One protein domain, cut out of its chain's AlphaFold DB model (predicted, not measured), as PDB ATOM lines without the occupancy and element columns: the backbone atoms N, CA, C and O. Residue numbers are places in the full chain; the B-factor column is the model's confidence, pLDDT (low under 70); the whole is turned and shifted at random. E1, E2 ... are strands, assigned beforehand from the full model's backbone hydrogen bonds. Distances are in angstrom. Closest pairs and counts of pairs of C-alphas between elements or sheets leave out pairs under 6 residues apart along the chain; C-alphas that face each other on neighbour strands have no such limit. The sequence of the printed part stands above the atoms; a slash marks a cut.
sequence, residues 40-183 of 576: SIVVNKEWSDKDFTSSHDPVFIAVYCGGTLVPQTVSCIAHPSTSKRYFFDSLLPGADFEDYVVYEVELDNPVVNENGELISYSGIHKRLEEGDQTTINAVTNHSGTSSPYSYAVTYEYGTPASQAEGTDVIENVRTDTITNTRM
ATOM      1  N   SER A  40     -39.074 -24.841 -32.656       91.12
ATOM      2  CA  SER A  40     -38.572 -25.496 -33.862       91.12
ATOM      3  C   SER A  40     -39.464 -25.287 -35.072       91.12
ATOM      4  O   SER A  40     -40.663 -25.537 -35.015       91.12
ATOM      5  N   ILE A  41     -38.844 -24.888 -36.179       94.44
ATOM      6  CA  ILE A  41     -39.476 -24.844 -37.497       94.44
ATOM      7  C   ILE A  41     -38.836 -25.951 -38.321       94.44
ATOM      8  O   ILE A  41     -37.614 -25.980 -38.480       94.44
ATOM      9  N   VAL A  42     -39.644 -26.883 -38.808       95.25
ATOM     10  CA  VAL A  42     -39.234 -27.812 -39.863       95.25
ATOM     11  C   VAL A  42     -39.723 -27.229 -41.176       95.25
ATOM     12  O   VAL A  42     -40.859 -26.793 -41.256       95.25
ATOM     13  N   VAL A  43     -38.872 -27.190 -42.186       97.00
ATOM     14  CA  VAL A  43     -39.227 -26.723 -43.521       97.00
ATOM     15  C   VAL A  43     -39.088 -27.889 -44.470       97.00
ATOM     16  O   VAL A  43     -37.995 -28.447 -44.572       97.00
ATOM     17  N   ASN A  44     -40.172 -28.246 -45.142       97.62
ATOM     18  CA  ASN A  44     -40.178 -29.214 -46.224       97.62
ATOM     19  C   ASN A  44     -39.953 -28.501 -47.556       97.62
ATOM     20  O   ASN A  44     -40.421 -27.383 -47.763       97.62
ATOM     21  N   LYS A  45     -39.227 -29.158 -48.455       96.94
ATOM     22  CA  LYS A  45     -38.990 -28.707 -49.819       96.94
ATOM     23  C   LYS A  45     -39.769 -29.588 -50.781       96.94
ATOM     24  O   LYS A  45     -39.545 -30.798 -50.818       96.94
ATOM     25  N   GLU A  46     -40.621 -28.965 -51.581       96.44
ATOM     26  CA  GLU A  46     -41.385 -29.627 -52.632       96.44
ATOM     27  C   GLU A  46     -41.041 -29.070 -54.013       96.44
ATOM     28  O   GLU A  46     -40.719 -27.892 -54.182       96.44
ATOM     29  N   TRP A  47     -41.117 -29.948 -55.009       95.75
ATOM     30  CA  TRP A  47     -40.822 -29.650 -56.405       95.75
ATOM     31  C   TRP A  47     -41.988 -30.119 -57.262       95.75
ATOM     32  O   TRP A  47     -42.403 -31.277 -57.154       95.75
ATOM     33  N   SER A  48     -42.512 -29.242 -58.120       93.50
ATOM     34  CA  SER A  48     -43.622 -29.618 -59.005       93.50
ATOM     35  C   SER A  48     -43.206 -30.606 -60.098       93.50
ATOM     36  O   SER A  48     -44.050 -31.320 -60.622       93.50
ATOM     37  N   ASP A  49     -41.914 -30.672 -60.428       93.00
ATOM     38  CA  ASP A  49     -41.342 -31.520 -61.477       93.00
ATOM     39  C   ASP A  49     -40.631 -32.770 -60.933       93.00
ATOM     40  O   ASP A  49     -39.838 -33.391 -61.643       93.00
ATOM     41  N   LYS A  50     -40.914 -33.159 -59.682       90.81
ATOM     42  CA  LYS A  50     -40.306 -34.325 -59.015       90.81
ATOM     43  C   LYS A  50     -40.462 -35.637 -59.796       90.81
ATOM     44  O   LYS A  50     -39.607 -36.507 -59.698       90.81
ATOM     45  N   ASP A  51     -41.528 -35.775 -60.584       86.94
ATOM     46  CA  ASP A  51     -41.779 -36.980 -61.385       86.94
ATOM     47  C   ASP A  51     -40.850 -37.050 -62.615       86.94
ATOM     48  O   ASP A  51     -40.571 -38.125 -63.147       86.94
ATOM     49  N   PHE A  52     -40.313 -35.904 -63.045       88.62
ATOM     50  CA  PHE A  52     -39.482 -35.755 -64.244       88.62
ATOM     51  C   PHE A  52     -38.011 -35.470 -63.930       88.62
ATOM     52  O   PHE A  52     -37.190 -35.400 -64.847       88.62
ATOM     53  N   THR A  53     -37.661 -35.315 -62.654       92.00
ATOM     54  CA  THR A  53     -36.312 -34.978 -62.193       92.00
ATOM     55  C   THR A  53     -35.797 -35.990 -61.179       92.00
ATOM     56  O   THR A  53     -36.558 -36.599 -60.433       92.00
ATOM     57  N   SER A  54     -34.479 -36.176 -61.170       91.88
ATOM     58  CA  SER A  54     -33.778 -37.051 -60.225       91.88
ATOM     59  C   SER A  54     -33.063 -36.260 -59.137       91.88
ATOM     60  O   SER A  54     -32.893 -36.761 -58.031       91.88
ATOM     61  N   SER A  55     -32.660 -35.021 -59.428       94.00
ATOM     62  CA  SER A  55     -32.047 -34.112 -58.462       94.00
ATOM     63  C   SER A  55     -32.127 -32.661 -58.920       94.00
ATOM     64  O   SER A  55     -32.151 -32.394 -60.123       94.00
ATOM     65  N   HIS A  56     -32.028 -31.743 -57.962       95.50
ATOM     66  CA  HIS A  56     -31.892 -30.303 -58.179       95.50
ATOM     67  C   HIS A  56     -30.615 -29.800 -57.505       95.50
ATOM     68  O   HIS A  56     -30.158 -30.379 -56.511       95.50
ATOM     69  N   ASP A  57     -30.057 -28.711 -58.032       95.31
ATOM     70  CA  ASP A  57     -28.984 -27.974 -57.366       95.31
ATOM     71  C   ASP A  57     -29.424 -27.524 -55.958       95.31
ATOM     72  O   ASP A  57     -30.618 -27.309 -55.713       95.31
ATOM     73  N   PRO A  58     -28.481 -27.369 -55.005       95.44
ATOM     74  CA  PRO A  58     -28.809 -26.922 -53.658       95.44
ATOM     75  C   PRO A  58     -29.557 -25.589 -53.660       95.44
ATOM     76  O   PRO A  58     -29.090 -24.607 -54.237       95.44
ATOM     77  N   VAL A  59     -30.667 -25.538 -52.927       96.88
ATOM     78  CA  VAL A  59     -31.359 -24.282 -52.622       96.88
ATOM     79  C   VAL A  59     -30.919 -23.770 -51.260       96.88
ATOM     80  O   VAL A  59     -30.629 -24.555 -50.347       96.88
ATOM     81  N   PHE A  60     -30.882 -22.452 -51.096       97.94
ATOM     82  CA  PHE A  60     -30.486 -21.819 -49.843       97.94
ATOM     83  C   PHE A  60     -31.692 -21.198 -49.167       97.94
ATOM     84  O   PHE A  60     -32.532 -20.586 -49.812       97.94
ATOM     85  N   ILE A  61     -31.779 -21.351 -47.852       98.00
ATOM     86  CA  ILE A  61     -32.902 -20.866 -47.058       98.00
ATOM     87  C   ILE A  61     -32.402 -20.138 -45.816       98.00
ATOM     88  O   ILE A  61     -31.329 -20.440 -45.283       98.00
ATOM     89  N   ALA A  62     -33.179 -19.173 -45.345       98.00
ATOM     90  CA  ALA A  62     -32.859 -18.404 -44.152       98.00
ATOM     91  C   ALA A  62     -34.121 -18.019 -43.382       98.00
ATOM     92  O   ALA A  62     -35.193 -17.842 -43.960       98.00
ATOM     93  N   VAL A  63     -33.983 -17.869 -42.065       98.06
ATOM     94  CA  VAL A  63     -35.096 -17.500 -41.190       98.06
ATOM     95  C   VAL A  63     -35.092 -15.991 -41.000       98.06
ATOM     96  O   VAL A  63     -34.071 -15.397 -40.653       98.06
ATOM     97  N   TYR A  64     -36.246 -15.373 -41.194       97.31
ATOM     98  CA  TYR A  64     -36.492 -13.960 -40.959       97.31
ATOM     99  C   TYR A  64     -37.498 -13.807 -39.821       97.31
ATOM    100  O   TYR A  64     -38.401 -14.618 -39.691       97.31
ATOM    101  N   CYS A  65     -37.347 -12.768 -39.005       95.75
ATOM    102  CA  CYS A  65     -38.285 -12.401 -37.950       95.75
ATOM    103  C   CYS A  65     -38.685 -10.941 -38.146       95.75
ATOM    104  O   CYS A  65     -37.810 -10.069 -38.178       95.75
ATOM    105  N   GLY A  66     -39.976 -10.659 -38.344       88.94
ATOM    106  CA  GLY A  66     -40.446  -9.294 -38.632       88.94
ATOM    107  C   GLY A  66     -39.728  -8.656 -39.834       88.94
ATOM    108  O   GLY A  66     -39.363  -7.481 -39.806       88.94
ATOM    109  N   GLY A  67     -39.417  -9.464 -40.855       88.75
ATOM    110  CA  GLY A  67     -38.691  -9.044 -42.060       88.75
ATOM    111  C   GLY A  67     -37.171  -8.894 -41.910       88.75
ATOM    112  O   GLY A  67     -36.500  -8.637 -42.907       88.75
ATOM    113  N   THR A  68     -36.605  -9.096 -40.719       94.31
ATOM    114  CA  THR A  68     -35.155  -9.011 -40.475       94.31
ATOM    115  C   THR A  68     -34.531 -10.400 -40.417       94.31
ATOM    116  O   THR A  68     -35.082 -11.291 -39.780       94.31
ATOM    117  N   LEU A  69     -33.372 -10.594 -41.055       96.62
ATOM    118  CA  LEU A  69     -32.647 -11.867 -41.014       96.62
ATOM    119  C   LEU A  69     -32.301 -12.251 -39.567       96.62
ATOM    120  O   LEU A  69     -31.645 -11.487 -38.856       96.62
ATOM    121  N   VAL A  70     -32.680 -13.460 -39.156       96.38
ATOM    122  CA  VAL A  70     -32.244 -14.042 -37.887       96.38
ATOM    123  C   VAL A  70     -30.795 -14.521 -38.058       96.38
ATOM    124  O   VAL A  70     -30.526 -15.343 -38.941       96.38
ATOM    125  N   PRO A  71     -29.830 -14.030 -37.255       91.62
ATOM    126  CA  PRO A  71     -28.422 -14.380 -37.420       91.62
ATOM    127  C   PRO A  71     -28.165 -15.890 -37.370       91.62
ATOM    128  O   PRO A  71     -28.795 -16.604 -36.597       91.62
ATOM    129  N   GLN A  72     -27.190 -16.357 -38.158       90.31
ATOM    130  CA  GLN A  72     -26.750 -17.764 -38.207       90.31
ATOM    131  C   GLN A  72     -27.825 -18.772 -38.652       90.31
ATOM    132  O   GLN A  72     -27.702 -19.963 -38.383       90.31
ATOM    133  N   THR A  73     -28.860 -18.317 -39.363       96.12
ATOM    134  CA  THR A  73     -29.919 -19.199 -39.886       96.12
ATOM    135  C   THR A  73     -29.821 -19.484 -41.384       96.12
ATOM    136  O   THR A  73     -30.591 -20.291 -41.897       96.12
ATOM    137  N   VAL A  74     -28.877 -18.877 -42.105       97.62
ATOM    138  CA  VAL A  74     -28.657 -19.208 -43.521       97.62
ATOM    139  C   VAL A  74     -28.146 -20.643 -43.621       97.62
ATOM    140  O   VAL A  74     -27.155 -21.003 -42.985       97.62
ATOM    141  N   SER A  75     -28.834 -21.471 -44.398       95.75
ATOM    142  CA  SER A  75     -28.482 -22.870 -44.615       95.75
ATOM    143  C   SER A  75     -28.873 -23.318 -46.024       95.75
ATOM    144  O   SER A  75     -29.406 -22.527 -46.796       95.75
ATOM    145  N   CYS A  76     -28.596 -24.570 -46.377       95.56
ATOM    146  CA  CYS A  76     -29.030 -25.156 -47.640       95.56
ATOM    147  C   CYS A  76     -29.859 -26.421 -47.430       95.56
ATOM    148  O   CYS A  76     -29.701 -27.136 -46.430       95.56
ATOM    149  N   ILE A  77     -30.708 -26.687 -48.418       95.62
ATOM    150  CA  ILE A  77     -31.335 -27.978 -48.670       95.62
ATOM    151  C   ILE A  77     -30.719 -28.487 -49.973       95.62
ATOM    152  O   ILE A  77     -31.027 -27.993 -51.055       95.62
ATOM    153  N   ALA A  78     -29.794 -29.435 -49.849       94.00
ATOM    154  CA  ALA A  78     -29.163 -30.108 -50.977       94.00
ATOM    155  C   ALA A  78     -29.745 -31.517 -51.127       94.00
ATOM    156  O   ALA A  78     -29.964 -32.203 -50.123       94.00
ATOM    157  N   HIS A  79     -29.949 -31.965 -52.368       90.75
ATOM    158  CA  HIS A  79     -30.342 -33.344 -52.654       90.75
ATOM    159  C   HIS A  79     -29.407 -34.343 -51.927       90.75
ATOM    160  O   HIS A  79     -28.190 -34.144 -51.935       90.75
ATOM    161  N   PRO A  80     -29.918 -35.443 -51.333       91.81
ATOM    162  CA  PRO A  80     -31.307 -35.931 -51.372       91.81
ATOM    163  C   PRO A  80     -32.186 -35.369 -50.251       91.81
ATOM    164  O   PRO A  80     -33.307 -35.834 -50.055       91.81
ATOM    165  N   SER A  81     -31.679 -34.421 -49.460       92.88
ATOM    166  CA  SER A  81     -32.449 -33.858 -48.355       92.88
ATOM    167  C   SER A  81     -33.629 -33.066 -48.902       92.88
ATOM    168  O   SER A  81     -33.463 -32.204 -49.758       92.88
ATOM    169  N   THR A  82     -34.815 -33.325 -48.363       93.94
ATOM    170  CA  THR A  82     -36.058 -32.615 -48.702       93.94
ATOM    171  C   THR A  82     -36.579 -31.781 -47.540       93.94
ATOM    172  O   THR A  82     -37.698 -31.283 -47.582       93.94
ATOM    173  N   SER A  83     -35.800 -31.629 -46.469       96.00
ATOM    174  CA  SER A  83     -36.201 -30.801 -45.339       96.00
ATOM    175  C   SER A  83     -35.019 -30.197 -44.593       96.00
ATOM    176  O   SER A  83     -33.887 -30.685 -44.659       96.00
ATOM    177  N   LYS A  84     -35.300 -29.131 -43.842       95.88
ATOM    178  CA  LYS A  84     -34.373 -28.528 -42.886       95.88
ATOM    179  C   LYS A  84     -35.089 -28.212 -41.588       95.88
ATOM    180  O   LYS A  84     -36.216 -27.735 -41.588       95.88
ATOM    181  N   ARG A  85     -34.410 -28.427 -40.463       94.62
ATOM    182  CA  ARG A  85     -34.905 -28.036 -39.144       94.62
ATOM    183  C   ARG A  85     -34.110 -26.859 -38.596       94.62
ATOM    184  O   ARG A  85     -32.887 -26.925 -38.505       94.62
ATOM    185  N   TYR A  86     -34.834 -25.850 -38.132       95.19
ATOM    186  CA  TYR A  86     -34.338 -24.783 -37.278       95.19
ATOM    187  C   TYR A  86     -34.754 -25.025 -35.831       95.19
ATOM    188  O   TYR A  86     -35.844 -25.540 -35.558       95.19
ATOM    189  N   PHE A  87     -33.873 -24.666 -34.900       92.12
ATOM    190  CA  PHE A  87     -34.119 -24.750 -33.466       92.12
ATOM    191  C   PHE A  87     -33.655 -23.467 -32.777       92.12
ATOM    192  O   PHE A  87     -32.555 -22.985 -33.043       92.12
ATOM    193  N   PHE A  88     -34.482 -22.949 -31.873       89.94
ATOM    194  CA  PHE A  88     -34.218 -21.736 -31.108       89.94
ATOM    195  C   PHE A  88     -34.449 -21.993 -29.619       89.94
ATOM    196  O   PHE A  88     -35.523 -22.434 -29.214       89.94
ATOM    197  N   ASP A  89     -33.475 -21.658 -28.775       86.94
ATOM    198  CA  ASP A  89     -33.635 -21.771 -27.318       86.94
ATOM    199  C   ASP A  89     -34.687 -20.793 -26.758       86.94
ATOM    200  O   ASP A  89     -35.306 -21.053 -25.722       86.94
ATOM    201  N   SER A  90     -34.891 -19.663 -27.441       86.81
ATOM    202  CA  SER A  90     -35.880 -18.631 -27.121       86.81
ATOM    203  C   SER A  90     -36.214 -17.787 -28.352       86.81
ATOM    204  O   SER A  90     -35.375 -17.642 -29.240       86.81
ATOM    205  N   LEU A  91     -37.398 -17.174 -28.359       89.25
ATOM    206  CA  LEU A  91     -37.779 -16.167 -29.351       89.25
ATOM    207  C   LEU A  91     -37.074 -14.825 -29.083       89.25
ATOM    208  O   LEU A  91     -36.610 -14.559 -27.968       89.25
ATOM    209  N   LEU A  92     -36.987 -13.984 -30.112       89.62
ATOM    210  CA  LEU A  92     -36.457 -12.629 -30.034       89.62
ATOM    211  C   LEU A  92     -37.367 -11.773 -29.134       89.62
ATOM    212  O   LEU A  92     -38.578 -11.990 -29.099       89.62
ATOM    213  N   PRO A  93     -36.815 -10.803 -28.380       89.19
ATOM    214  CA  PRO A  93     -37.618  -9.982 -27.479       89.19
ATOM    215  C   PRO A  93     -38.760  -9.267 -28.210       89.19
ATOM    216  O   PRO A  93     -38.512  -8.451 -29.093       89.19
ATOM    217  N   GLY A  94     -39.998  -9.551 -27.798       87.44
ATOM    218  CA  GLY A  94     -41.202  -8.949 -28.377       87.44
ATOM    219  C   GLY A  94     -41.664  -9.555 -29.705       87.44
ATOM    220  O   GLY A  94     -42.586  -8.999 -30.283       87.44
ATOM    221  N   ALA A  95     -41.041 -10.645 -30.168       90.88
ATOM    222  CA  ALA A  95     -41.497 -11.412 -31.322       90.88
ATOM    223  C   ALA A  95     -42.307 -12.636 -30.881       90.88
ATOM    224  O   ALA A  95     -41.931 -13.329 -29.927       90.88
ATOM    225  N   ASP A  96     -43.365 -12.924 -31.625       90.00
ATOM    226  CA  ASP A  96     -44.139 -14.152 -31.519       90.00
ATOM    227  C   ASP A  96     -43.559 -15.228 -32.447       90.00
ATOM    228  O   ASP A  96     -42.786 -14.951 -33.365       90.00
ATOM    229  N   PHE A  97     -43.895 -16.500 -32.216       89.38
ATOM    230  CA  PHE A  97     -43.359 -17.588 -33.046       89.38
ATOM    231  C   PHE A  97     -43.825 -17.491 -34.506       89.38
ATOM    232  O   PHE A  97     -43.105 -17.891 -35.418       89.38
ATOM    233  N   GLU A  98     -45.004 -16.913 -34.730       89.31
ATOM    234  CA  GLU A  98     -45.566 -16.638 -36.055       89.31
ATOM    235  C   GLU A  98     -44.752 -15.600 -36.842       89.31
ATOM    236  O   GLU A  98     -44.707 -15.680 -38.066       89.31
ATOM    237  N   ASP A  99     -44.021 -14.702 -36.166       92.56
ATOM    238  CA  ASP A  99     -43.180 -13.692 -36.823       92.56
ATOM    239  C   ASP A  99     -41.955 -14.295 -37.519       92.56
ATOM    240  O   ASP A  99     -41.335 -13.637 -38.363       92.56
ATOM    241  N   TYR A 100     -41.574 -15.518 -37.140       94.88
ATOM    242  CA  TYR A 100     -40.482 -16.257 -37.754       94.88
ATOM    243  C   TYR A 100     -40.977 -16.885 -39.041       94.88
ATOM    244  O   TYR A 100     -41.905 -17.679 -39.012       94.88
ATOM    245  N   VAL A 101     -40.333 -16.584 -40.159       95.81
ATOM    246  CA  VAL A 101     -40.699 -17.075 -41.486       95.81
ATOM    247  C   VAL A 101     -39.440 -17.529 -42.205       95.81
ATOM    248  O   VAL A 101     -38.416 -16.844 -42.158       95.81
ATOM    249  N   VAL A 102     -39.491 -18.689 -42.855       97.69
ATOM    250  CA  VAL A 102     -38.365 -19.188 -43.648       97.69
ATOM    251  C   VAL A 102     -38.581 -18.838 -45.110       97.69
ATOM    252  O   VAL A 102     -39.627 -19.148 -45.668       97.69
ATOM    253  N   TYR A 103     -37.576 -18.208 -45.711       98.12
ATOM    254  CA  TYR A 103     -37.561 -17.858 -47.126       98.12
ATOM    255  C   TYR A 103     -36.424 -18.573 -47.840       98.12
ATOM    256  O   TYR A 103     -35.360 -18.796 -47.250       98.12
ATOM    257  N   GLU A 104     -36.627 -18.869 -49.119       98.12
ATOM    258  CA  GLU A 104     -35.529 -19.156 -50.030       98.12
ATOM    259  C   GLU A 104     -34.755 -17.863 -50.325       98.12
ATOM    260  O   GLU A 104     -35.314 -16.762 -50.393       98.12
ATOM    261  N   VAL A 105     -33.437 -17.983 -50.430       97.75
ATOM    262  CA  VAL A 105     -32.523 -16.865 -50.646       97.75
ATOM    263  C   VAL A 105     -31.520 -17.214 -51.735       97.75
ATOM    264  O   VAL A 105     -31.008 -18.326 -51.804       97.75
ATOM    265  N   GLU A 106     -31.185 -16.234 -52.561       97.31
ATOM    266  CA  GLU A 106     -30.082 -16.331 -53.509       97.31
ATOM    267  C   GLU A 106     -28.823 -15.791 -52.830       97.31
ATOM    268  O   GLU A 106     -28.819 -14.679 -52.293       97.31
ATOM    269  N   LEU A 107     -27.758 -16.591 -52.811       97.00
ATOM    270  CA  LEU A 107     -26.499 -16.244 -52.156       97.00
ATOM    271  C   LEU A 107     -25.438 -15.833 -53.176       97.00
ATOM    272  O   LEU A 107     -25.341 -16.412 -54.256       97.00
ATOM    273  N   ASP A 108     -24.573 -14.898 -52.791       96.31
ATOM    274  CA  ASP A 108     -23.368 -14.581 -53.554       96.31
ATOM    275  C   ASP A 108     -22.248 -15.574 -53.198       96.31
ATOM    276  O   ASP A 108     -21.857 -15.687 -52.032       96.31
ATOM    277  N   ASN A 109     -21.690 -16.250 -54.208       95.00
ATOM    278  CA  ASN A 109     -20.571 -17.201 -54.090       95.00
ATOM    279  C   ASN A 109     -20.740 -18.271 -52.984       95.00
ATOM    280  O   ASN A 109     -19.847 -18.412 -52.138       95.00
ATOM    281  N   PRO A 110     -21.863 -19.013 -52.944       96.56
ATOM    282  CA  PRO A 110     -22.048 -20.059 -51.951       96.56
ATOM    283  C   PRO A 110     -21.085 -21.228 -52.191       96.56
ATOM    284  O   PRO A 110     -20.854 -21.646 -53.325       96.56
ATOM    285  N   VAL A 111     -20.549 -21.785 -51.107       95.94
ATOM    286  CA  VAL A 111     -19.736 -23.007 -51.122       95.94
ATOM    287  C   VAL A 111     -20.440 -24.058 -50.279       95.94
ATOM    288  O   VAL A 111     -20.633 -23.857 -49.082       95.94
ATOM    289  N   VAL A 112     -20.803 -25.181 -50.895       94.69
ATOM    290  CA  VAL A 112     -21.450 -26.329 -50.243       94.69
ATOM    291  C   VAL A 112     -20.459 -27.494 -50.206       94.69
ATOM    292  O   VAL A 112     -19.738 -27.718 -51.178       94.69
ATOM    293  N   ASN A 113     -20.365 -28.202 -49.078       91.31
ATOM    294  CA  ASN A 113     -19.499 -29.379 -48.955       91.31
ATOM    295  C   ASN A 113     -20.129 -30.629 -49.600       91.31
ATOM    296  O   ASN A 113     -21.295 -30.638 -49.983       91.31
ATOM    297  N   GLU A 114     -19.363 -31.721 -49.663       88.31
ATOM    298  CA  GLU A 114     -19.827 -33.015 -50.195       88.31
ATOM    299  C   GLU A 114     -21.014 -33.615 -49.416       88.31
ATOM    300  O   GLU A 114     -21.749 -34.438 -49.954       88.31
ATOM    301  N   ASN A 115     -21.236 -33.182 -48.168       86.25
ATOM    302  CA  ASN A 115     -22.360 -33.615 -47.335       86.25
ATOM    303  C   ASN A 115     -23.627 -32.768 -47.550       86.25
ATOM    304  O   ASN A 115     -24.628 -32.991 -46.869       86.25
ATOM    305  N   GLY A 116     -23.599 -31.784 -48.455       85.88
ATOM    306  CA  GLY A 116     -24.739 -30.906 -48.705       85.88
ATOM    307  C   GLY A 116     -24.942 -29.829 -47.637       85.88
ATOM    308  O   GLY A 116     -26.072 -29.400 -47.417       85.88
ATOM    309  N   GLU A 117     -23.876 -29.394 -46.957       90.50
ATOM    310  CA  GLU A 117     -23.905 -28.307 -45.972       90.50
ATOM    311  C   GLU A 117     -23.226 -27.039 -46.504       90.50
ATOM    312  O   GLU A 117     -22.135 -27.084 -47.077       90.50
ATOM    313  N   LEU A 118     -23.852 -25.887 -46.258       95.12
ATOM    314  CA  LEU A 118     -23.321 -24.574 -46.609       95.12
ATOM    315  C   LEU A 118     -22.115 -24.232 -45.718       95.12
ATOM    316  O   LEU A 118     -22.253 -24.090 -44.504       95.12
ATOM    317  N   ILE A 119     -20.943 -24.065 -46.332       95.25
ATOM    318  CA  ILE A 119     -19.678 -23.719 -45.666       95.25
ATOM    319  C   ILE A 119     -19.512 -22.200 -45.568       95.25
ATOM    320  O   ILE A 119     -19.148 -21.671 -44.517       95.25
ATOM    321  N   SER A 120     -19.733 -21.491 -46.675       95.50
ATOM    322  CA  SER A 120     -19.525 -20.045 -46.763       95.50
ATOM    323  C   SER A 120     -20.338 -19.422 -47.893       95.50
ATOM    324  O   SER A 120     -20.770 -20.101 -48.820       95.50
ATOM    325  N   TYR A 121     -20.541 -18.112 -47.792       97.00
ATOM    326  CA  TYR A 121     -21.142 -17.238 -48.800       97.00
ATOM    327  C   TYR A 121     -20.650 -15.806 -48.540       97.00
ATOM    328  O   TYR A 121     -20.253 -15.484 -47.415       97.00
ATOM    329  N   SER A 122     -20.635 -14.943 -49.558       95.69
ATOM    330  CA  SER A 122     -20.179 -13.547 -49.422       95.69
ATOM    331  C   SER A 122     -21.300 -12.544 -49.133       95.69
ATOM    332  O   SER A 122     -21.015 -11.431 -48.693       95.69
ATOM    333  N   GLY A 123     -22.557 -12.927 -49.355       95.31
ATOM    334  CA  GLY A 123     -23.730 -12.077 -49.154       95.31
ATOM    335  C   GLY A 123     -25.032 -12.798 -49.501       95.31
ATOM    336  O   GLY A 123     -25.004 -13.878 -50.092       95.31
ATOM    337  N   ILE A 124     -26.162 -12.209 -49.102       96.50
ATOM    338  CA  ILE A 124     -27.486 -12.578 -49.614       96.50
ATOM    339  C   ILE A 124     -27.794 -11.600 -50.744       96.50
ATOM    340  O   ILE A 124     -27.969 -10.408 -50.488       96.50
ATOM    341  N   HIS A 125     -27.842 -12.116 -51.968       93.88
ATOM    342  CA  HIS A 125     -28.161 -11.359 -53.171       93.88
ATOM    343  C   HIS A 125     -29.626 -10.918 -53.162       93.88
ATOM    344  O   HIS A 125     -29.942  -9.744 -53.366       93.88
ATOM    345  N   LYS A 126     -30.523 -11.871 -52.887       96.62
ATOM    346  CA  LYS A 126     -31.971 -11.672 -52.908       96.62
ATOM    347  C   LYS A 126     -32.649 -12.598 -51.898       96.62
ATOM    348  O   LYS A 126     -32.262 -13.752 -51.751       96.62
ATOM    349  N   ARG A 127     -33.678 -12.093 -51.216       96.94
ATOM    350  CA  ARG A 127     -34.691 -12.923 -50.550       96.94
ATOM    351  C   ARG A 127     -35.821 -13.139 -51.546       96.94
ATOM    352  O   ARG A 127     -36.326 -12.147 -52.066       96.94
ATOM    353  N   LEU A 128     -36.178 -14.388 -51.824       97.69
ATOM    354  CA  LEU A 128     -37.246 -14.696 -52.769       97.69
ATOM    355  C   LEU A 128     -38.600 -14.525 -52.080       97.69
ATOM    356  O   LEU A 128     -38.910 -15.235 -51.126       97.69
ATOM    357  N   GLU A 129     -39.385 -13.560 -52.542       96.50
ATOM    358  CA  GLU A 129     -40.757 -13.341 -52.084       96.50
ATOM    359  C   GLU A 129     -41.723 -14.358 -52.708       96.50
ATOM    360  O   GLU A 129     -41.379 -15.091 -53.633       96.50
ATOM    361  N   GLU A 130     -42.957 -14.401 -52.211       95.38
ATOM    362  CA  GLU A 130     -44.020 -15.230 -52.789       95.38
ATOM    363  C   GLU A 130     -44.173 -14.961 -54.298       95.38
ATOM    364  O   GLU A 130     -44.405 -13.827 -54.725       95.38
ATOM    365  N   GLY A 131     -44.046 -16.013 -55.106       92.62
ATOM    366  CA  GLY A 131     -44.149 -15.953 -56.561       92.62
ATOM    367  C   GLY A 131     -42.894 -15.469 -57.289       92.62
ATOM    368  O   GLY A 131     -42.901 -15.472 -58.523       92.62
ATOM    369  N   ASP A 132     -41.824 -15.093 -56.579       95.81
ATOM    370  CA  ASP A 132     -40.552 -14.762 -57.219       95.81
ATOM    371  C   ASP A 132     -40.022 -15.952 -58.025       95.81
ATOM    372  O   ASP A 132     -40.118 -17.108 -57.608       95.81
ATOM    373  N   GLN A 133     -39.421 -15.644 -59.174       94.56
ATOM    374  CA  GLN A 133     -38.749 -16.634 -60.005       94.56
ATOM    375  C   GLN A 133     -37.261 -16.719 -59.677       94.56
ATOM    376  O   GLN A 133     -36.615 -15.701 -59.410       94.56
ATOM    377  N   THR A 134     -36.725 -17.929 -59.763       95.19
ATOM    378  CA  THR A 134     -35.298 -18.227 -59.678       95.19
ATOM    379  C   THR A 134     -34.934 -19.330 -60.672       95.19
ATOM    380  O   THR A 134     -35.793 -20.102 -61.107       95.19
ATOM    381  N   THR A 135     -33.659 -19.395 -61.049       96.06
ATOM    382  CA  THR A 135     -33.142 -20.403 -61.977       96.06
ATOM    383  C   THR A 135     -32.337 -21.433 -61.205       96.06
ATOM    384  O   THR A 135     -31.321 -21.100 -60.597       96.06
ATOM    385  N   ILE A 136     -32.764 -22.690 -61.267       95.81
ATOM    386  CA  ILE A 136     -32.139 -23.810 -60.560       95.81
ATOM    387  C   ILE A 136     -31.830 -24.885 -61.594       95.81
ATOM    388  O   ILE A 136     -32.661 -25.166 -62.460       95.81
ATOM    389  N   ASN A 137     -30.636 -25.476 -61.537       95.50
ATOM    390  CA  ASN A 137     -30.357 -26.611 -62.404       95.50
ATOM    391  C   ASN A 137     -31.033 -27.869 -61.858       95.50
ATOM    392  O   ASN A 137     -31.007 -28.118 -60.651       95.50
ATOM    393  N   ALA A 138     -31.593 -28.680 -62.747       95.06
ATOM    394  CA  ALA A 138     -32.123 -29.990 -62.402       95.06
ATOM    395  C   ALA A 138     -31.646 -31.049 -63.393       95.06
ATOM    396  O   ALA A 138     -31.428 -30.765 -64.572       95.06
ATOM    397  N   VAL A 139     -31.498 -32.278 -62.903       93.56
ATOM    398  CA  VAL A 139     -31.165 -33.453 -63.712       93.56
ATOM    399  C   VAL A 139     -32.460 -34.168 -64.068       93.56
ATOM    400  O   VAL A 139     -33.116 -34.719 -63.180       93.56
ATOM    401  N   THR A 140     -32.841 -34.178 -65.347       87.88
ATOM    402  CA  THR A 140     -34.094 -34.823 -65.770       87.88
ATOM    403  C   THR A 140     -33.949 -36.335 -65.903       87.88
ATOM    404  O   THR A 140     -32.903 -36.842 -66.309       87.88
ATOM    405  N   ASN A 141     -35.013 -37.068 -65.569       84.31
ATOM    406  CA  ASN A 141     -35.037 -38.535 -65.574       84.31
ATOM    407  C   ASN A 141     -34.788 -39.114 -66.977       84.31
ATOM    408  O   ASN A 141     -34.164 -40.164 -67.110       84.31
ATOM    409  N   HIS A 142     -35.227 -38.405 -68.019       72.94
ATOM    410  CA  HIS A 142     -35.125 -38.846 -69.412       72.94
ATOM    411  C   HIS A 142     -33.757 -38.572 -70.035       72.94
ATOM    412  O   HIS A 142     -33.206 -39.434 -70.715       72.94
ATOM    413  N   SER A 143     -33.198 -37.378 -69.810       76.38
ATOM    414  CA  SER A 143     -31.931 -36.979 -70.434       76.38
ATOM    415  C   SER A 143     -30.702 -37.337 -69.592       76.38
ATOM    416  O   SER A 143     -29.593 -37.401 -70.122       76.38
ATOM    417  N   GLY A 144     -30.872 -37.491 -68.271       81.69
ATOM    418  CA  GLY A 144     -29.772 -37.597 -67.308       81.69
ATOM    419  C   GLY A 144     -28.858 -36.364 -67.267       81.69
ATOM    420  O   GLY A 144     -27.769 -36.426 -66.699       81.69
ATOM    421  N   THR A 145     -29.265 -35.257 -67.895       84.69
ATOM    422  CA  THR A 145     -28.458 -34.046 -68.057       84.69
ATOM    423  C   THR A 145     -28.929 -32.964 -67.095       84.69
ATOM    424  O   THR A 145     -30.128 -32.759 -66.923       84.69
ATOM    425  N   SER A 146     -27.969 -32.270 -66.476       92.06
ATOM    426  CA  SER A 146     -28.227 -31.097 -65.642       92.06
ATOM    427  C   SER A 146     -28.430 -29.863 -66.516       92.06
ATOM    428  O   SER A 146     -27.505 -29.464 -67.228       92.06
ATOM    429  N   SER A 147     -29.601 -29.240 -66.419       92.81
ATOM    430  CA  SER A 147     -29.971 -28.061 -67.208       92.81
ATOM    431  C   SER A 147     -30.648 -27.003 -66.334       92.81
ATOM    432  O   SER A 147     -31.321 -27.371 -65.372       92.81
ATOM    433  N   PRO A 148     -30.494 -25.703 -66.648       95.06
ATOM    434  CA  PRO A 148     -31.147 -24.630 -65.908       95.06
ATOM    435  C   PRO A 148     -32.636 -24.562 -66.241       95.06
ATOM    436  O   PRO A 148     -33.009 -24.464 -67.411       95.06
ATOM    437  N   TYR A 149     -33.478 -24.514 -65.211       94.19
ATOM    438  CA  TYR A 149     -34.914 -24.294 -65.350       94.19
ATOM    439  C   TYR A 149     -35.386 -23.160 -64.445       94.19
ATOM    440  O   TYR A 149     -34.807 -22.908 -63.388       94.19
ATOM    441  N   SER A 150     -36.433 -22.462 -64.884       94.56
ATOM    442  CA  SER A 150     -37.069 -21.407 -64.097       94.56
ATOM    443  C   SER A 150     -38.127 -22.010 -63.178       94.56
ATOM    444  O   SER A 150     -38.976 -22.789 -63.623       94.56
ATOM    445  N   TYR A 151     -38.083 -21.626 -61.906       95.56
ATOM    446  CA  TYR A 151     -39.036 -22.016 -60.878       95.56
ATOM    447  C   TYR A 151     -39.574 -20.779 -60.185       95.56
ATOM    448  O   TYR A 151     -38.815 -19.872 -59.858       95.56
ATOM    449  N   ALA A 152     -40.868 -20.772 -59.901       94.56
ATOM    450  CA  ALA A 152     -41.473 -19.800 -59.010       94.56
ATOM    451  C   ALA A 152     -41.650 -20.411 -57.614       94.56
ATOM    452  O   ALA A 152     -42.170 -21.526 -57.489       94.56
ATOM    453  N   VAL A 153     -41.223 -19.683 -56.583       96.12
ATOM    454  CA  VAL A 153     -41.309 -20.132 -55.188       96.12
ATOM    455  C   VAL A 153     -42.660 -19.768 -54.574       96.12
ATOM    456  O   VAL A 153     -43.209 -18.701 -54.851       96.12
ATOM    457  N   THR A 154     -43.203 -20.653 -53.745       96.75
ATOM    458  CA  THR A 154     -44.387 -20.397 -52.913       96.75
ATOM    459  C   THR A 154     -44.176 -20.928 -51.504       96.75
ATOM    460  O   THR A 154     -43.442 -21.903 -51.306       96.75
ATOM    461  N   TYR A 155     -44.834 -20.302 -50.534       97.00
ATOM    462  CA  TYR A 155     -44.672 -20.593 -49.115       97.00
ATOM    463  C   TYR A 155     -45.997 -20.989 -48.460       97.00
ATOM    464  O   TYR A 155     -46.971 -20.240 -48.493       97.00
ATOM    465  N   GLU A 156     -46.009 -22.135 -47.787       96.69
ATOM    466  CA  GLU A 156     -47.103 -22.556 -46.914       96.69
ATOM    467  C   GLU A 156     -46.600 -22.644 -45.474       96.69
ATOM    468  O   GLU A 156     -45.645 -23.359 -45.168       96.69
ATOM    469  N   TYR A 157     -47.242 -21.906 -44.571       92.50
ATOM    470  CA  TYR A 157     -46.850 -21.872 -43.165       92.50
ATOM    471  C   TYR A 157     -47.733 -22.808 -42.357       92.50
ATOM    472  O   TYR A 157     -48.961 -22.689 -42.362       92.50
ATOM    473  N   GLY A 158     -47.106 -23.736 -41.641       87.56
ATOM    474  CA  GLY A 158     -47.839 -24.631 -40.766       87.56
ATOM    475  C   GLY A 158     -48.384 -23.886 -39.559       87.56
ATOM    476  O   GLY A 158     -47.793 -22.929 -39.059       87.56
ATOM    477  N   THR A 159     -49.482 -24.385 -39.009       82.88
ATOM    478  CA  THR A 159     -49.881 -24.002 -37.657       82.88
ATOM    479  C   THR A 159     -48.977 -24.705 -36.643       82.88
ATOM    480  O   THR A 159     -48.612 -25.867 -36.865       82.88
ATOM    481  N   PRO A 160     -48.646 -24.069 -35.506       78.12
ATOM    482  CA  PRO A 160     -48.041 -24.771 -34.384       78.12
ATOM    483  C   PRO A 160     -48.827 -26.039 -34.049       78.12
ATOM    484  O   PRO A 160     -50.058 -26.039 -34.087       78.12
ATOM    485  N   ALA A 161     -48.119 -27.131 -33.768       64.75
ATOM    486  CA  ALA A 161     -48.728 -28.436 -33.562       64.75
ATOM    487  C   ALA A 161     -49.775 -28.381 -32.432       64.75
ATOM    488  O   ALA A 161     -49.446 -28.307 -31.244       64.75
ATOM    489  N   SER A 162     -51.055 -28.444 -32.810       54.50
ATOM    490  CA  SER A 162     -52.150 -28.726 -31.887       54.50
ATOM    491  C   SER A 162     -52.320 -30.242 -31.747       54.50
ATOM    492  O   SER A 162     -51.926 -31.031 -32.605       54.50
ATOM    493  N   GLN A 163     -52.797 -30.666 -30.587       54.62
ATOM    494  CA  GLN A 163     -52.788 -32.057 -30.147       54.62
ATOM    495  C   GLN A 163     -53.863 -32.930 -30.812       54.62
ATOM    496  O   GLN A 163     -55.013 -32.518 -30.933       54.62
ATOM    497  N   ALA A 164     -53.497 -34.181 -31.117       51.56
ATOM    498  CA  ALA A 164     -54.422 -35.316 -31.156       51.56
ATOM    499  C   ALA A 164     -55.011 -35.574 -29.750       51.56
ATOM    500  O   ALA A 164     -54.375 -35.245 -28.752       51.56
ATOM    501  N   GLU A 165     -56.213 -36.154 -29.643       38.81
ATOM    502  CA  GLU A 165     -56.892 -36.361 -28.351       38.81
ATOM    503  C   GLU A 165     -55.995 -37.063 -27.304       38.81
ATOM    504  O   GLU A 165     -55.631 -38.226 -27.464       38.81
ATOM    505  N   GLY A 166     -55.685 -36.374 -26.192       48.78
ATOM    506  CA  GLY A 166     -55.184 -37.002 -24.959       48.78
ATOM    507  C   GLY A 166     -53.762 -36.670 -24.474       48.78
ATOM    508  O   GLY A 166     -53.348 -37.258 -23.475       48.78
ATOM    509  N   THR A 167     -53.010 -35.750 -25.090       51.47
ATOM    510  CA  THR A 167     -51.695 -35.298 -24.568       51.47
ATOM    511  C   THR A 167     -51.580 -33.753 -24.460       51.47
ATOM    512  O   THR A 167     -52.480 -33.017 -24.862       51.47
ATOM    513  N   ASP A 168     -50.504 -33.227 -23.853       50.94
ATOM    514  CA  ASP A 168     -50.294 -31.775 -23.655       50.94
ATOM    515  C   ASP A 168     -49.946 -31.039 -24.970       50.94
ATOM    516  O   ASP A 168     -49.080 -31.496 -25.721       50.94
ATOM    517  N   VAL A 169     -50.558 -29.876 -25.233       51.00
ATOM    518  CA  VAL A 169     -50.341 -29.045 -26.445       51.00
ATOM    519  C   VAL A 169     -48.847 -28.728 -26.668       51.00
ATOM    520  O   VAL A 169     -48.124 -28.420 -25.715       51.00
ATOM    521  N   ILE A 170     -48.362 -28.819 -27.919       58.50
ATOM    522  CA  ILE A 170     -46.962 -28.545 -28.308       58.50
ATOM    523  C   ILE A 170     -46.913 -27.303 -29.222       58.50
ATOM    524  O   ILE A 170     -46.606 -27.384 -30.406       58.50
ATOM    525  N   GLU A 171     -47.196 -26.124 -28.662       66.94
ATOM    526  CA  GLU A 171     -47.290 -24.841 -29.398       66.94
ATOM    527  C   GLU A 171     -45.945 -24.305 -29.938       66.94
ATOM    528  O   GLU A 171     -45.882 -23.247 -30.553       66.94
ATOM    529  N   ASN A 172     -44.840 -25.010 -29.698       81.94
ATOM    530  CA  ASN A 172     -43.477 -24.565 -29.988       81.94
ATOM    531  C   ASN A 172     -42.825 -25.274 -31.185       81.94
ATOM    532  O   ASN A 172     -41.618 -25.141 -31.399       81.94
ATOM    533  N   VAL A 173     -43.589 -26.064 -31.943       86.50
ATOM    534  CA  VAL A 173     -43.117 -26.732 -33.160       86.50
ATOM    535  C   VAL A 173     -44.126 -26.522 -34.275       86.50
ATOM    536  O   VAL A 173     -45.316 -26.720 -34.055       86.50
ATOM    537  N   ARG A 174     -43.654 -26.177 -35.472       90.69
ATOM    538  CA  ARG A 174     -44.475 -26.167 -36.687       90.69
ATOM    539  C   ARG A 174     -43.683 -26.673 -37.890       90.69
ATOM    540  O   ARG A 174     -42.446 -26.693 -37.851       90.69
ATOM    541  N   THR A 175     -44.403 -27.066 -38.931       93.94
ATOM    542  CA  THR A 175     -43.826 -27.510 -40.200       93.94
ATOM    543  C   THR A 175     -44.323 -26.610 -41.318       93.94
ATOM    544  O   THR A 175     -45.520 -26.573 -41.568       93.94
ATOM    545  N   ASP A 176     -43.404 -25.917 -41.971       96.25
ATOM    546  CA  ASP A 176     -43.661 -25.078 -43.137       96.25
ATOM    547  C   ASP A 176     -43.266 -25.850 -44.408       96.25
ATOM    548  O   ASP A 176     -42.442 -26.770 -44.357       96.25
ATOM    549  N   THR A 177     -43.808 -25.453 -45.554       97.94
ATOM    550  CA  THR A 177     -43.461 -26.004 -46.866       97.94
ATOM    551  C   THR A 177     -43.038 -24.874 -47.799       97.94
ATOM    552  O   THR A 177     -43.701 -23.842 -47.896       97.94
ATOM    553  N   ILE A 178     -41.911 -25.068 -48.482       98.12
ATOM    554  CA  ILE A 178     -41.461 -24.231 -49.595       98.12
ATOM    555  C   ILE A 178     -41.599 -25.065 -50.860       98.12
ATOM    556  O   ILE A 178     -40.970 -26.121 -50.969       98.12
ATOM    557  N   THR A 179     -42.361 -24.569 -51.828       97.25
ATOM    558  CA  THR A 179     -42.596 -25.267 -53.093       97.25
ATOM    559  C   THR A 179     -41.986 -24.485 -54.242       97.25
ATOM    560  O   THR A 179     -42.300 -23.314 -54.439       97.25
ATOM    561  N   ASN A 180     -41.151 -25.149 -55.041       96.50
ATOM    562  CA  ASN A 180     -40.659 -24.593 -56.297       96.50
ATOM    563  C   ASN A 180     -41.454 -25.204 -57.437       96.50
ATOM    564  O   ASN A 180     -41.337 -26.389 -57.753       96.50
ATOM    565  N   THR A 181     -42.289 -24.368 -58.044       94.00
ATOM    566  CA  THR A 181     -43.099 -24.761 -59.191       94.00
ATOM    567  C   THR A 181     -42.365 -24.395 -60.467       94.00
ATOM    568  O   THR A 181     -42.134 -23.214 -60.727       94.00
ATOM    569  N   ARG A 182     -42.005 -25.400 -61.262       94.38
ATOM    570  CA  ARG A 182     -41.363 -25.208 -62.560       94.38
ATOM    571  C   ARG A 182     -42.293 -24.460 -63.515       94.38
ATOM    572  O   ARG A 182     -43.501 -24.706 -63.539       94.38
ATOM    573  N   MET A 183     -41.719 -23.538 -64.279       92.06
ATOM    574  CA  MET A 183     -42.422 -22.785 -65.317       92.06
ATOM    575  C   MET A 183     -42.640 -23.640 -66.574       92.06
ATOM    576  O   MET A 183     -41.900 -24.587 -66.830       92.06
TER     577      MET A 183
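What this domain is: This is residues 40 to 183 of the 576 residues of an uncharacterized protein of Ruminococcaceae bacterium P7 (UniProt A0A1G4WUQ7). A large, strongly twisted sheet of six strands is curled like part of a barrel, and a smaller, strongly twisted sheet of four strands packs over its hollow side, partly face to face with it, as a loose sandwich. The large sheet is mixed, in the order E2, E9, E10, E11, E1, E5; the small one, E4, E3, E6, E8, is antiparallel. The printed part has 144 residues, with eleven named strands, E1 to E11 along the chain, and no named helix: the class is all strand. It is compact, with a radius of gyration of the C-alphas of 16.2 A and spans of 50 by 39 by 29 A.

How they stand to each other: Look first at the large sheet, where E11, residues 173 to 182, is parallel to E1, residues 40 to 47, with N 44 and O 176 2.8 A apart. On its other side E11 forms a hairpin with E10, residues 146 to 156, where N 154 and O 179 are 2.9 A apart. E10 forms another hairpin with E9, residues 133 to 140; N 136 and O 149 are 3.0 A apart. E9, E10 and E11 make a meander, each strand the antiparallel neighbour of the one before. The edge strands are E2, residues 53 to 56, antiparallel to E9 with N 54 and O 139 2.8 A apart, and E5, residues 83 to 88, antiparallel to E1 with N 43 and O 84 2.8 A apart. In the small sheet, E3, residues 59 to 65, forms a hairpin with E4, residues 75 to 77, with N 61 and O 75 2.9 A apart. E3 is also antiparallel to E6, residues 100 to 108, with N 64 and O 101 2.8 A apart. E6 bends by 58 degrees at residue 104 and pairs with E8, residues 123 to 127, over its residues 105 to 108; N 106 and O 126 are 2.8 A apart. Between the sheets, the closest C-alphas of E6 and E11 are those of Glu 104 and Ile 178, 7.8 A apart. E2 runs on into E3 at 55 degrees. E7, residues 118 to 120, pairs with no named strand.

Where its parts are: Find C-alpha 40 at (-38.572, -25.496, -33.862), where E1 begins; it runs 23.0 A. E11 runs 29.5 A to C-alpha 182 at (-41.363, -25.208, -62.560), E10 27.9 A, and E6 23.4 A.

The domain as a whole: The C-alphas farthest apart, those of Gly 94 and Ser 143, are 51.4 A apart. The printed part has no cut. The links E5 to E6 and E10 to E11 are long, and in the latter residues 161 to 171 have pLDDT under 70.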